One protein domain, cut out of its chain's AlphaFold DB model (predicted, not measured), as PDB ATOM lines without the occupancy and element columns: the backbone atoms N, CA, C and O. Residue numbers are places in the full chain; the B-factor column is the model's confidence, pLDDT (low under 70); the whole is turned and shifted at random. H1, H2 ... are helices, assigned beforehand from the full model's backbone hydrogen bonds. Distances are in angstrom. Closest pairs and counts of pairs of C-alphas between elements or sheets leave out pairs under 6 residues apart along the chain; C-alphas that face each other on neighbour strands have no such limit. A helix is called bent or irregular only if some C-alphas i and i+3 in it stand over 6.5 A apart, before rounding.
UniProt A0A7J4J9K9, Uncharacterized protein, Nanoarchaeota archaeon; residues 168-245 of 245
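AT A GLANCE: This is residues 168 to 245 of the 245 residues of an uncharacterized protein of Nanoarchaeota archaeon (UniProt A0A7J4J9K9). A flat body of four helices: H1 crosses one face of the hairpin's longer helix H3, H2 folds back along H3, and H4 meets H3 near its last residues. The 78 printed residues hold H1, H2, H3, H4 in that order and no named strand: all helix. The whole is compact, radius of gyration of the C-alphas 12.5 A, spanning 33 by 32 by 15 A.

IN THESE COORDINATES: H1, residues 178 to 192, begins at C-alpha (132.727, 292.102, 310.416) and is 21.3 A long. H2 is residues 196 to 205, 15.5 A, irregular, with C-alphas 197 and 200 7.4 A apart. H3 is residues 209 to 225, 24.6 A. H4, residues 230 to 243, 20.2 A, ends at C-alpha (140.845, 286.277, 299.488).

HOW THE PARTS SIT: H3 is the hub. H1 touches it at a steep tilt of 64 degrees, closest C-alphas Gly 183 and Ala 218, 4.2 A. H2 and H3 touch as a hairpin at a shallow 25 degrees, closest C-alphas Ala 203 and Phe 215, 5.2 A. H3 touches H4 with residues 224 to 225 alone, closest C-alphas Leu 225 and Arg 233, 5.4 A. H4 is apart from H1 and H2. Each O i to N i+4 pair is within hydrogen-bond range in H1, H3 and H4; H2 has 3 of 6, and 4 of 7 O i to N i+3.

THE WHOLE: The printed part has no cut, and the three links between helices are tight. Residues 172 to 175, 207 to 208 and 245 are under pLDDT 70.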
ATOM      1  N   ILE A 168     127.201 287.558 299.724       92.94
ATOM      2  CA  ILE A 168     128.222 288.510 300.176       92.94
ATOM      3  C   ILE A 168     128.060 288.686 301.690       92.94
ATOM      4  O   ILE A 168     127.168 289.392 302.154       92.94
ATOM      5  N   ASN A 169     128.901 287.990 302.451       89.69
ATOM      6  CA  ASN A 169     129.008 288.111 303.907       89.69
ATOM      7  C   ASN A 169     130.429 287.720 304.333       89.69
ATOM      8  O   ASN A 169     130.808 286.551 304.203       89.69
ATOM      9  N   PHE A 170     131.231 288.691 304.756       87.38
ATOM     10  CA  PHE A 170     132.633 288.529 305.136       87.38
ATOM     11  C   PHE A 170     132.791 287.941 306.540       87.38
ATOM     12  O   PHE A 170     133.813 287.312 306.835       87.38
ATOM     13  N   GLN A 171     131.797 288.119 307.408       76.75
ATOM     14  CA  GLN A 171     131.833 287.614 308.766       76.75
ATOM     15  C   GLN A 171     131.919 286.082 308.776       76.75
ATOM     16  O   GLN A 171     131.108 285.362 308.192       76.75
ATOM     17  N   LYS A 172     132.907 285.576 309.517       66.44
ATOM     18  CA  LYS A 172     132.946 284.199 310.023       66.44
ATOM     19  C   LYS A 172     132.734 284.273 311.537       66.44
ATOM     20  O   LYS A 172     133.015 285.313 312.143       66.44
ATOM     21  N   LYS A 173     132.263 283.191 312.166       50.72
ATOM     22  CA  LYS A 173     132.135 283.114 313.634       50.72
ATOM     23  C   LYS A 173     133.478 283.529 314.271       50.72
ATOM     24  O   LYS A 173     134.516 283.005 313.886       50.72
ATOM     25  N   ASN A 174     133.456 284.506 315.184       51.06
ATOM     26  CA  ASN A 174     134.630 285.077 315.873       51.06
ATOM     27  C   ASN A 174     135.675 285.819 315.005       51.06
ATOM     28  O   ASN A 174     136.792 286.045 315.471       51.06
ATOM     29  N   SER A 175     135.360 286.237 313.773       64.50
ATOM     30  CA  SER A 175     136.365 286.859 312.898       64.50
ATOM     31  C   SER A 175     136.452 288.387 313.005       64.50
ATOM     32  O   SER A 175     135.489 289.096 313.294       64.50
ATOM     33  N   LYS A 176     137.637 288.918 312.681       72.88
ATOM     34  CA  LYS A 176     137.917 290.358 312.514       72.88
ATOM     35  C   LYS A 176     137.239 290.984 311.282       72.88
ATOM     36  O   LYS A 176     137.405 292.185 311.056       72.88
ATOM     37  N   TYR A 177     136.525 290.183 310.485       85.31
ATOM     38  CA  TYR A 177     136.039 290.563 309.158       85.31
ATOM     39  C   TYR A 177     134.671 291.245 309.147       85.31
ATOM     40  O   TYR A 177     134.329 291.817 308.121       85.31
ATOM     41  N   TRP A 178     133.967 291.318 310.284       85.25
ATOM     42  CA  TRP A 178     132.727 292.102 310.416       85.25
ATOM     43  C   TRP A 178     132.882 293.553 309.927       85.25
ATOM     44  O   TRP A 178     131.954 294.151 309.399       85.25
ATOM     45  N   LYS A 179     134.091 294.122 310.038       89.81
ATOM     46  CA  LYS A 179     134.398 295.480 309.565       89.81
ATOM     47  C   LYS A 179     134.216 295.638 308.053       89.81
ATOM     48  O   LYS A 179     133.940 296.740 307.591       89.81
ATOM     49  N   TYR A 180     134.407 294.563 307.285       93.19
ATOM     50  CA  TYR A 180     134.163 294.564 305.846       93.19
ATOM     51  C   TYR A 180     132.666 294.562 305.538       93.19
ATOM     52  O   TYR A 180     132.260 295.282 304.632       93.19
ATOM     53  N   ASP A 181     131.850 293.829 306.298       92.00
ATOM     54  CA  ASP A 181     130.392 293.854 306.140       92.00
ATOM     55  C   ASP A 181     129.845 295.254 306.422       92.00
ATOM     56  O   ASP A 181     129.285 295.892 305.529       92.00
ATOM     57  N   GLU A 182     130.134 295.790 307.607       92.44
ATOM     58  CA  GLU A 182     129.707 297.132 308.021       92.44
ATOM     59  C   GLU A 182     130.248 298.228 307.098       92.44
ATOM     60  O   GLU A 182     129.555 299.187 306.748       92.44
ATOM     61  N   GLY A 183     131.497 298.083 306.646       95.50
ATOM     62  CA  GLY A 183     132.113 299.015 305.713       95.50
ATOM     63  C   GLY A 183     131.470 298.996 304.331       95.50
ATOM     64  O   GLY A 183     131.277 300.059 303.738       95.50
ATOM     65  N   LEU A 184     131.116 297.817 303.810       97.38
ATOM     66  CA  LEU A 184     130.424 297.699 302.528       97.38
ATOM     67  C   LEU A 184     129.012 298.277 302.622       97.38
ATOM     68  O   LEU A 184     128.610 299.034 301.736       97.38
ATOM     69  N   VAL A 185     128.287 297.992 303.705       96.31
ATOM     70  CA  VAL A 185     126.968 298.587 303.955       96.31
ATOM     71  C   VAL A 185     127.060 300.105 304.062       96.31
ATOM     72  O   VAL A 185     126.315 300.814 303.383       96.31
ATOM     73  N   THR A 186     128.033 300.618 304.814       95.62
ATOM     74  CA  THR A 186     128.272 302.061 304.952       95.62
ATOM     75  C   THR A 186     128.623 302.712 303.612       95.62
ATOM     76  O   THR A 186     128.101 303.779 303.288       95.62
ATOM     77  N   TYR A 187     129.454 302.069 302.783       97.69
ATOM     78  CA  TYR A 187     129.714 302.528 301.415       97.69
ATOM     79  C   TYR A 187     128.419 302.611 300.594       97.69
ATOM     80  O   TYR A 187     128.168 303.629 299.946       97.69
ATOM     81  N   CYS A 188     127.590 301.567 300.634       97.81
ATOM     82  CA  CYS A 188     126.337 301.505 299.886       97.81
ATOM     83  C   CYS A 188     125.359 302.605 300.314       97.81
ATOM     84  O   CYS A 188     124.771 303.272 299.459       97.81
ATOM     85  N   ASP A 189     125.211 302.833 301.620       95.06
ATOM     86  CA  ASP A 189     124.347 303.882 302.157       95.06
ATOM     87  C   ASP A 189     124.817 305.282 301.717       95.06
ATOM     88  O   ASP A 189     124.052 306.073 301.155       95.06
ATOM     89  N   PHE A 190     126.115 305.569 301.846       95.12
ATOM     90  CA  PHE A 190     126.673 306.857 301.428       95.12
ATOM     91  C   PHE A 190     126.633 307.057 299.910       95.12
ATOM     92  O   PHE A 190     126.424 308.182 299.447       95.12
ATOM     93  N   TRP A 191     126.781 305.990 299.121       97.19
ATOM     94  CA  TRP A 191     126.573 306.040 297.675       97.19
ATOM     95  C   TRP A 191     125.120 306.387 297.338       97.19
ATOM     96  O   TRP A 191     124.867 307.302 296.552       97.19
ATOM     97  N   LEU A 192     124.151 305.742 297.996       95.56
ATOM     98  CA  LEU A 192     122.731 306.037 297.807       95.56
ATOM     99  C   LEU A 192     122.377 307.489 298.154       95.56
ATOM    100  O   LEU A 192     121.455 308.057 297.558       95.56
ATOM    101  N   GLN A 193     123.100 308.089 299.094       91.81
ATOM    102  CA  GLN A 193     122.921 309.478 299.505       91.81
ATOM    103  C   GLN A 193     123.750 310.482 298.692       91.81
ATOM    104  O   GLN A 193     123.643 311.674 298.960       91.81
ATOM    105  N   LYS A 194     124.559 310.031 297.720       94.75
ATOM    106  CA  LYS A 194     125.524 310.863 296.976       94.75
ATOM    107  C   LYS A 194     126.506 311.611 297.899       94.75
ATOM    108  O   LYS A 194     126.855 312.757 297.653       94.75
ATOM    109  N   LYS A 195     126.950 310.957 298.979       95.06
ATOM    110  CA  LYS A 195     127.783 311.543 300.048       95.06
ATOM    111  C   LYS A 195     129.134 310.847 300.230       95.06
ATOM    112  O   LYS A 195     129.789 311.007 301.255       95.06
ATOM    113  N   LEU A 196     129.595 310.072 299.249       95.06
ATOM    114  CA  LEU A 196     130.870 309.345 299.351       95.06
ATOM    115  C   LEU A 196     132.091 310.251 299.606       95.06
ATOM    116  O   LEU A 196     133.088 309.772 300.142       95.06
ATOM    117  N   ASN A 197     132.025 311.533 299.242       94.56
ATOM    118  CA  ASN A 197     133.081 312.532 299.431       94.56
ATOM    119  C   ASN A 197     133.302 312.948 300.897       94.56
ATOM    120  O   ASN A 197     134.366 313.463 301.220       94.56
ATOM    121  N   VAL A 198     132.337 312.724 301.797       93.62
ATOM    122  CA  VAL A 198     132.470 313.121 303.213       93.62
ATOM    123  C   VAL A 198     132.919 311.983 304.134       93.62
ATOM    124  O   VAL A 198     133.004 312.185 305.348       93.62
ATOM    125  N   LEU A 199     133.207 310.792 303.593       93.06
ATOM    126  CA  LEU A 199     133.592 309.617 304.384       93.06
ATOM    127  C   LEU A 199     134.847 309.874 305.229       93.06
ATOM    128  O   LEU A 199     134.856 309.542 306.412       93.06
ATOM    129  N   GLU A 200     135.869 310.523 304.670       93.25
ATOM    130  CA  GLU A 200     137.100 310.883 305.385       93.25
ATOM    131  C   GLU A 200     136.826 311.825 306.562       93.25
ATOM    132  O   GLU A 200     137.299 311.593 307.677       93.25
ATOM    133  N   LYS A 201     136.015 312.868 306.335       91.62
ATOM    134  CA  LYS A 201     135.611 313.819 307.380       91.62
ATOM    135  C   LYS A 201     134.824 313.115 308.485       91.62
ATOM    136  O   LYS A 201     135.022 313.418 309.657       91.62
ATOM    137  N   LYS A 202     133.948 312.169 308.132       87.38
ATOM    138  CA  LYS A 202     133.195 311.367 309.106       87.38
ATOM    139  C   LYS A 202     134.118 310.446 309.906       87.38
ATOM    140  O   LYS A 202     134.051 310.481 311.128       87.38
ATOM    141  N   ALA A 203     135.039 309.731 309.260       87.19
ATOM    142  CA  ALA A 203     135.986 308.829 309.926       87.19
ATOM    143  C   ALA A 203     136.835 309.517 311.014       87.19
ATOM    144  O   ALA A 203     137.196 308.878 312.001       87.19
ATOM    145  N   LYS A 204     137.143 310.811 310.844       86.88
ATOM    146  CA  LYS A 204     137.885 311.619 311.827       86.88
ATOM    147  C   LYS A 204     137.037 312.082 313.023       86.88
ATOM    148  O   LYS A 204     137.601 312.356 314.072       86.88
ATOM    149  N   LYS A 205     135.708 312.182 312.880       85.00
ATOM    150  CA  LYS A 205     134.809 312.742 313.909       85.00
ATOM    151  C   LYS A 205     134.318 311.728 314.945       85.00
ATOM    152  O   LYS A 205     133.934 312.134 316.037       85.00
ATOM    153  N   PHE A 206     134.273 310.439 314.615       75.06
ATOM    154  CA  PHE A 206     133.717 309.432 315.523       75.06
ATOM    155  C   PHE A 206     134.701 309.051 316.633       75.06
ATOM    156  O   PHE A 206     135.823 308.624 316.358       75.06
ATOM    157  N   LYS A 207     134.241 309.171 317.887       66.38
ATOM    158  CA  LYS A 207     134.973 308.733 319.085       66.38
ATOM    159  C   LYS A 207     134.898 307.212 319.280       66.38
ATOM    160  O   LYS A 207     135.873 306.610 319.723       66.38
ATOM    161  N   SER A 208     133.784 306.572 318.900       69.50
ATOM    162  CA  SER A 208     133.650 305.111 318.973       69.50
ATOM    163  C   SER A 208     134.609 304.419 318.006       69.50
ATOM    164  O   SER A 208     134.610 304.666 316.793       69.50
ATOM    165  N   ARG A 209     135.409 303.484 318.534       75.31
ATOM    166  CA  ARG A 209     136.341 302.680 317.732       75.31
ATOM    167  C   ARG A 209     135.605 301.812 316.711       75.31
ATOM    168  O   ARG A 209     136.158 301.574 315.640       75.31
ATOM    169  N   MET A 210     134.405 301.326 317.034       76.75
ATOM    170  CA  MET A 210     133.600 300.497 316.133       76.75
ATOM    171  C   MET A 210     133.093 301.317 314.947       76.75
ATOM    172  O   MET A 210     133.412 300.985 313.808       76.75
ATOM    173  N   GLU A 211     132.414 302.434 315.215       77.88
ATOM    174  CA  GLU A 211     131.867 303.309 314.170       77.88
ATOM    175  C   GLU A 211     132.975 303.841 313.257       77.88
ATOM    176  O   GLU A 211     132.832 303.858 312.035       77.88
ATOM    177  N   LYS A 212     134.144 304.179 313.820       86.44
ATOM    178  CA  LYS A 212     135.321 304.562 313.030       86.44
ATOM    179  C   LYS A 212     135.692 303.496 311.993       86.44
ATOM    180  O   LYS A 212     136.048 303.845 310.864       86.44
ATOM    181  N   TRP A 213     135.597 302.207 312.331       89.19
ATOM    182  CA  TRP A 213     135.888 301.136 311.376       89.19
ATOM    183  C   TRP A 213     134.895 301.085 310.220       89.19
ATOM    184  O   TRP A 213     135.328 300.811 309.103       89.19
ATOM    185  N   TYR A 214     133.622 301.412 310.442       90.31
ATOM    186  CA  TYR A 214     132.617 301.429 309.376       90.31
ATOM    187  C   TYR A 214     133.058 302.381 308.254       90.31
ATOM    188  O   TYR A 214     133.148 301.996 307.088       90.31
ATOM    189  N   PHE A 215     133.479 303.598 308.616       93.94
ATOM    190  CA  PHE A 215     133.964 304.588 307.651       93.94
ATOM    191  C   PHE A 215     135.304 304.208 307.025       93.94
ATOM    192  O   PHE A 215     135.473 304.343 305.813       93.94
ATOM    193  N   VAL A 216     136.258 303.703 307.816       94.50
ATOM    194  CA  VAL A 216     137.567 303.278 307.293       94.50
ATOM    195  C   VAL A 216     137.402 302.207 306.214       94.50
ATOM    196  O   VAL A 216     138.040 302.285 305.163       94.50
ATOM    197  N   TYR A 217     136.535 301.220 306.435       95.75
ATOM    198  CA  TYR A 217     136.288 300.170 305.451       95.75
ATOM    199  C   TYR A 217     135.402 300.645 304.294       95.75
ATOM    200  O   TYR A 217     135.664 300.259 303.155       95.75
ATOM    201  N   ALA A 218     134.459 301.563 304.520       97.31
ATOM    202  CA  ALA A 218     133.720 302.210 303.436       97.31
ATOM    203  C   ALA A 218     134.645 302.963 302.463       97.31
ATOM    204  O   ALA A 218     134.462 302.886 301.248       97.31
ATOM    205  N   ILE A 219     135.687 303.636 302.969       97.19
ATOM    206  CA  ILE A 219     136.716 304.289 302.142       97.19
ATOM    207  C   ILE A 219     137.485 303.249 301.315       97.19
ATOM    208  O   ILE A 219     137.733 303.473 300.128       97.19
ATOM    209  N   LYS A 220     137.824 302.091 301.901       97.19
ATOM    210  CA  LYS A 220     138.461 300.986 301.164       97.19
ATOM    211  C   LYS A 220     137.569 300.481 300.027       97.19
ATOM    212  O   LYS A 220     138.056 300.357 298.906       97.19
ATOM    213  N   PHE A 221     136.275 300.266 300.273       98.06
ATOM    214  CA  PHE A 221     135.330 299.882 299.218       98.06
ATOM    215  C   PHE A 221     135.163 300.975 298.163       98.06
ATOM    216  O   PHE A 221     135.170 300.669 296.975       98.06
ATOM    217  N   ARG A 222     135.113 302.256 298.549       97.75
ATOM    218  CA  ARG A 222     135.080 303.367 297.586       97.75
ATOM    219  C   ARG A 222     136.269 303.319 296.629       97.75
ATOM    220  O   ARG A 222     136.068 303.464 295.429       97.75
ATOM    221  N   LYS A 223     137.484 303.095 297.148       97.69
ATOM    222  CA  LYS A 223     138.700 302.942 296.329       97.69
ATOM    223  C   LYS A 223     138.625 301.697 295.441       97.69
ATOM    224  O   LYS A 223     138.847 301.801 294.241       97.69
ATOM    225  N   LEU A 224     138.246 300.550 296.010       97.75
ATOM    226  CA  LEU A 224     138.122 299.279 295.288       97.75
ATOM    227  C   LEU A 224     137.147 299.372 294.103       97.75
ATOM    228  O   LEU A 224     137.424 298.839 293.032       97.75
ATOM    229  N   LEU A 225     136.017 300.055 294.290       97.81
ATOM    230  CA  LEU A 225     134.890 300.088 293.353       97.81
ATOM    231  C   LEU A 225     134.899 301.303 292.410       97.81
ATOM    232  O   LEU A 225     134.006 301.429 291.567       97.81
ATOM    233  N   LYS A 226     135.889 302.197 292.544       96.25
ATOM    234  CA  LYS A 226     136.040 303.399 291.715       96.25
ATOM    235  C   LYS A 226     136.178 303.018 290.237       96.25
ATOM    236  O   LYS A 226     136.897 302.073 289.916       96.25
ATOM    237  N   ASN A 227     135.485 303.766 289.374       95.25
ATOM    238  CA  ASN A 227     135.513 303.658 287.908       95.25
ATOM    239  C   ASN A 227     135.200 302.261 287.341       95.25
ATOM    240  O   ASN A 227     135.536 301.976 286.203       95.25
ATOM    241  N   LYS A 228     134.549 301.393 288.122       97.75
ATOM    242  CA  LYS A 228     134.112 300.062 287.683       97.75
ATOM    243  C   LYS A 228     132.665 300.092 287.226       97.75
ATOM    244  O   LYS A 228     131.860 300.808 287.823       97.75
ATOM    245  N   THR A 229     132.317 299.284 286.238       98.19
ATOM    246  CA  THR A 229     130.940 298.923 285.872       98.19
ATOM    247  C   THR A 229     130.270 298.108 286.991       98.19
ATOM    248  O   THR A 229     130.957 297.577 287.870       98.19
ATOM    249  N   PRO A 230     128.930 297.968 287.007       98.25
ATOM    250  CA  PRO A 230     128.247 297.135 287.999       98.25
ATOM    251  C   PRO A 230     128.785 295.699 288.105       98.25
ATOM    252  O   PRO A 230     129.046 295.222 289.212       98.25
ATOM    253  N   LEU A 231     129.033 295.043 286.967       97.94
ATOM    254  CA  LEU A 231     129.568 293.681 286.926       97.94
ATOM    255  C   LEU A 231     130.991 293.608 287.502       97.94
ATOM    256  O   LEU A 231     131.308 292.711 288.285       97.94
ATOM    257  N   GLU A 232     131.854 294.568 287.172       98.38
ATOM    258  CA  GLU A 232     133.213 294.636 287.720       98.38
ATOM    259  C   GLU A 232     133.219 294.916 289.225       98.38
ATOM    260  O   GLU A 232     134.033 294.348 289.954       98.38
ATOM    261  N   ARG A 233     132.295 295.750 289.723       98.38
ATOM    262  CA  ARG A 233     132.135 295.997 291.166       98.38
ATOM    263  C   ARG A 233     131.788 294.711 291.902       98.38
ATOM    264  O   ARG A 233     132.436 294.387 292.896       98.38
ATOM    265  N   LYS A 234     130.814 293.955 291.391       97.56
ATOM    266  CA  LYS A 234     130.448 292.639 291.922       97.56
ATOM    267  C   LYS A 234     131.646 291.699 291.947       97.56
ATOM    268  O   LYS A 234     131.981 291.176 293.007       97.56
ATOM    269  N   LYS A 235     132.329 291.528 290.807       97.75
ATOM    270  CA  LYS A 235     133.525 290.677 290.695       97.75
ATOM    271  C   LYS A 235     134.598 291.083 291.711       97.75
ATOM    272  O   LYS A 235     135.104 290.221 292.423       97.75
ATOM    273  N   ALA A 236     134.883 292.378 291.857       98.06
ATOM    274  CA  ALA A 236     135.860 292.881 292.822       98.06
ATOM    275  C   ALA A 236     135.484 292.559 294.282       98.06
ATOM    276  O   ALA A 236     136.347 292.143 295.057       98.06
ATOM    277  N   ILE A 237     134.201 292.693 294.652       96.81
ATOM    278  CA  ILE A 237     133.704 292.313 295.987       96.81
ATOM    279  C   ILE A 237     133.887 290.808 296.217       96.81
ATOM    280  O   ILE A 237     134.394 290.417 297.265       96.81
ATOM    281  N   PHE A 238     133.532 289.965 295.243       95.00
ATOM    282  CA  PHE A 238     133.689 288.511 295.356       95.00
ATOM    283  C   PHE A 238     135.152 288.066 295.417       95.00
ATOM    284  O   PHE A 238     135.478 287.170 296.193       95.00
ATOM    285  N   ILE A 239     136.043 288.686 294.641       95.81
ATOM    286  CA  ILE A 239     137.484 288.405 294.703       95.81
ATOM    287  C   ILE A 239     138.016 288.741 296.096       95.81
ATOM    288  O   ILE A 239     138.696 287.917 296.706       95.81
ATOM    289  N   LEU A 240     137.671 289.917 296.634       94.31
ATOM    290  CA  LEU A 240     138.049 290.288 297.996       94.31
ATOM    291  C   LEU A 240     137.472 289.303 299.022       94.31
ATOM    292  O   LEU A 240     138.177 288.884 299.932       94.31
ATOM    293  N   HIS A 241     136.209 288.907 298.866       90.19
ATOM    294  CA  HIS A 241     135.543 287.948 299.747       90.19
ATOM    295  C   HIS A 241     136.237 286.587 299.765       90.19
ATOM    296  O   HIS A 241     136.456 286.042 300.843       90.19
ATOM    297  N   LYS A 242     136.638 286.071 298.597       87.62
ATOM    298  CA  LYS A 242     137.404 284.823 298.483       87.62
ATOM    299  C   LYS A 242     138.789 284.938 299.118       87.62
ATOM    300  O   LYS A 242     139.168 284.039 299.847       87.62
ATOM    301  N   LYS A 243     139.505 286.049 298.908       88.75
ATOM    302  CA  LYS A 243     140.845 286.277 299.488       88.75
ATOM    303  C   LYS A 243     140.858 286.355 301.019       88.75
ATOM    304  O   LYS A 243     141.908 286.190 301.626       88.75
ATOM    305  N   LEU A 244     139.728 286.694 301.637       84.75
ATOM    306  CA  LEU A 244     139.599 286.825 303.093       84.75
ATOM    307  C   LEU A 244     138.988 285.580 303.758       84.75
ATOM    308  O   LEU A 244     138.892 285.543 304.988       84.75
ATOM    309  N   LYS A 245     138.534 284.602 302.966       69.00
ATOM    310  CA  LYS A 245     138.074 283.300 303.450       69.00
ATOM    311  C   LYS A 245     139.239 282.337 303.559       69.00
ATOM    312  O   LYS A 245     139.156 281.545 304.523       69.00
TER     313      LYS A 245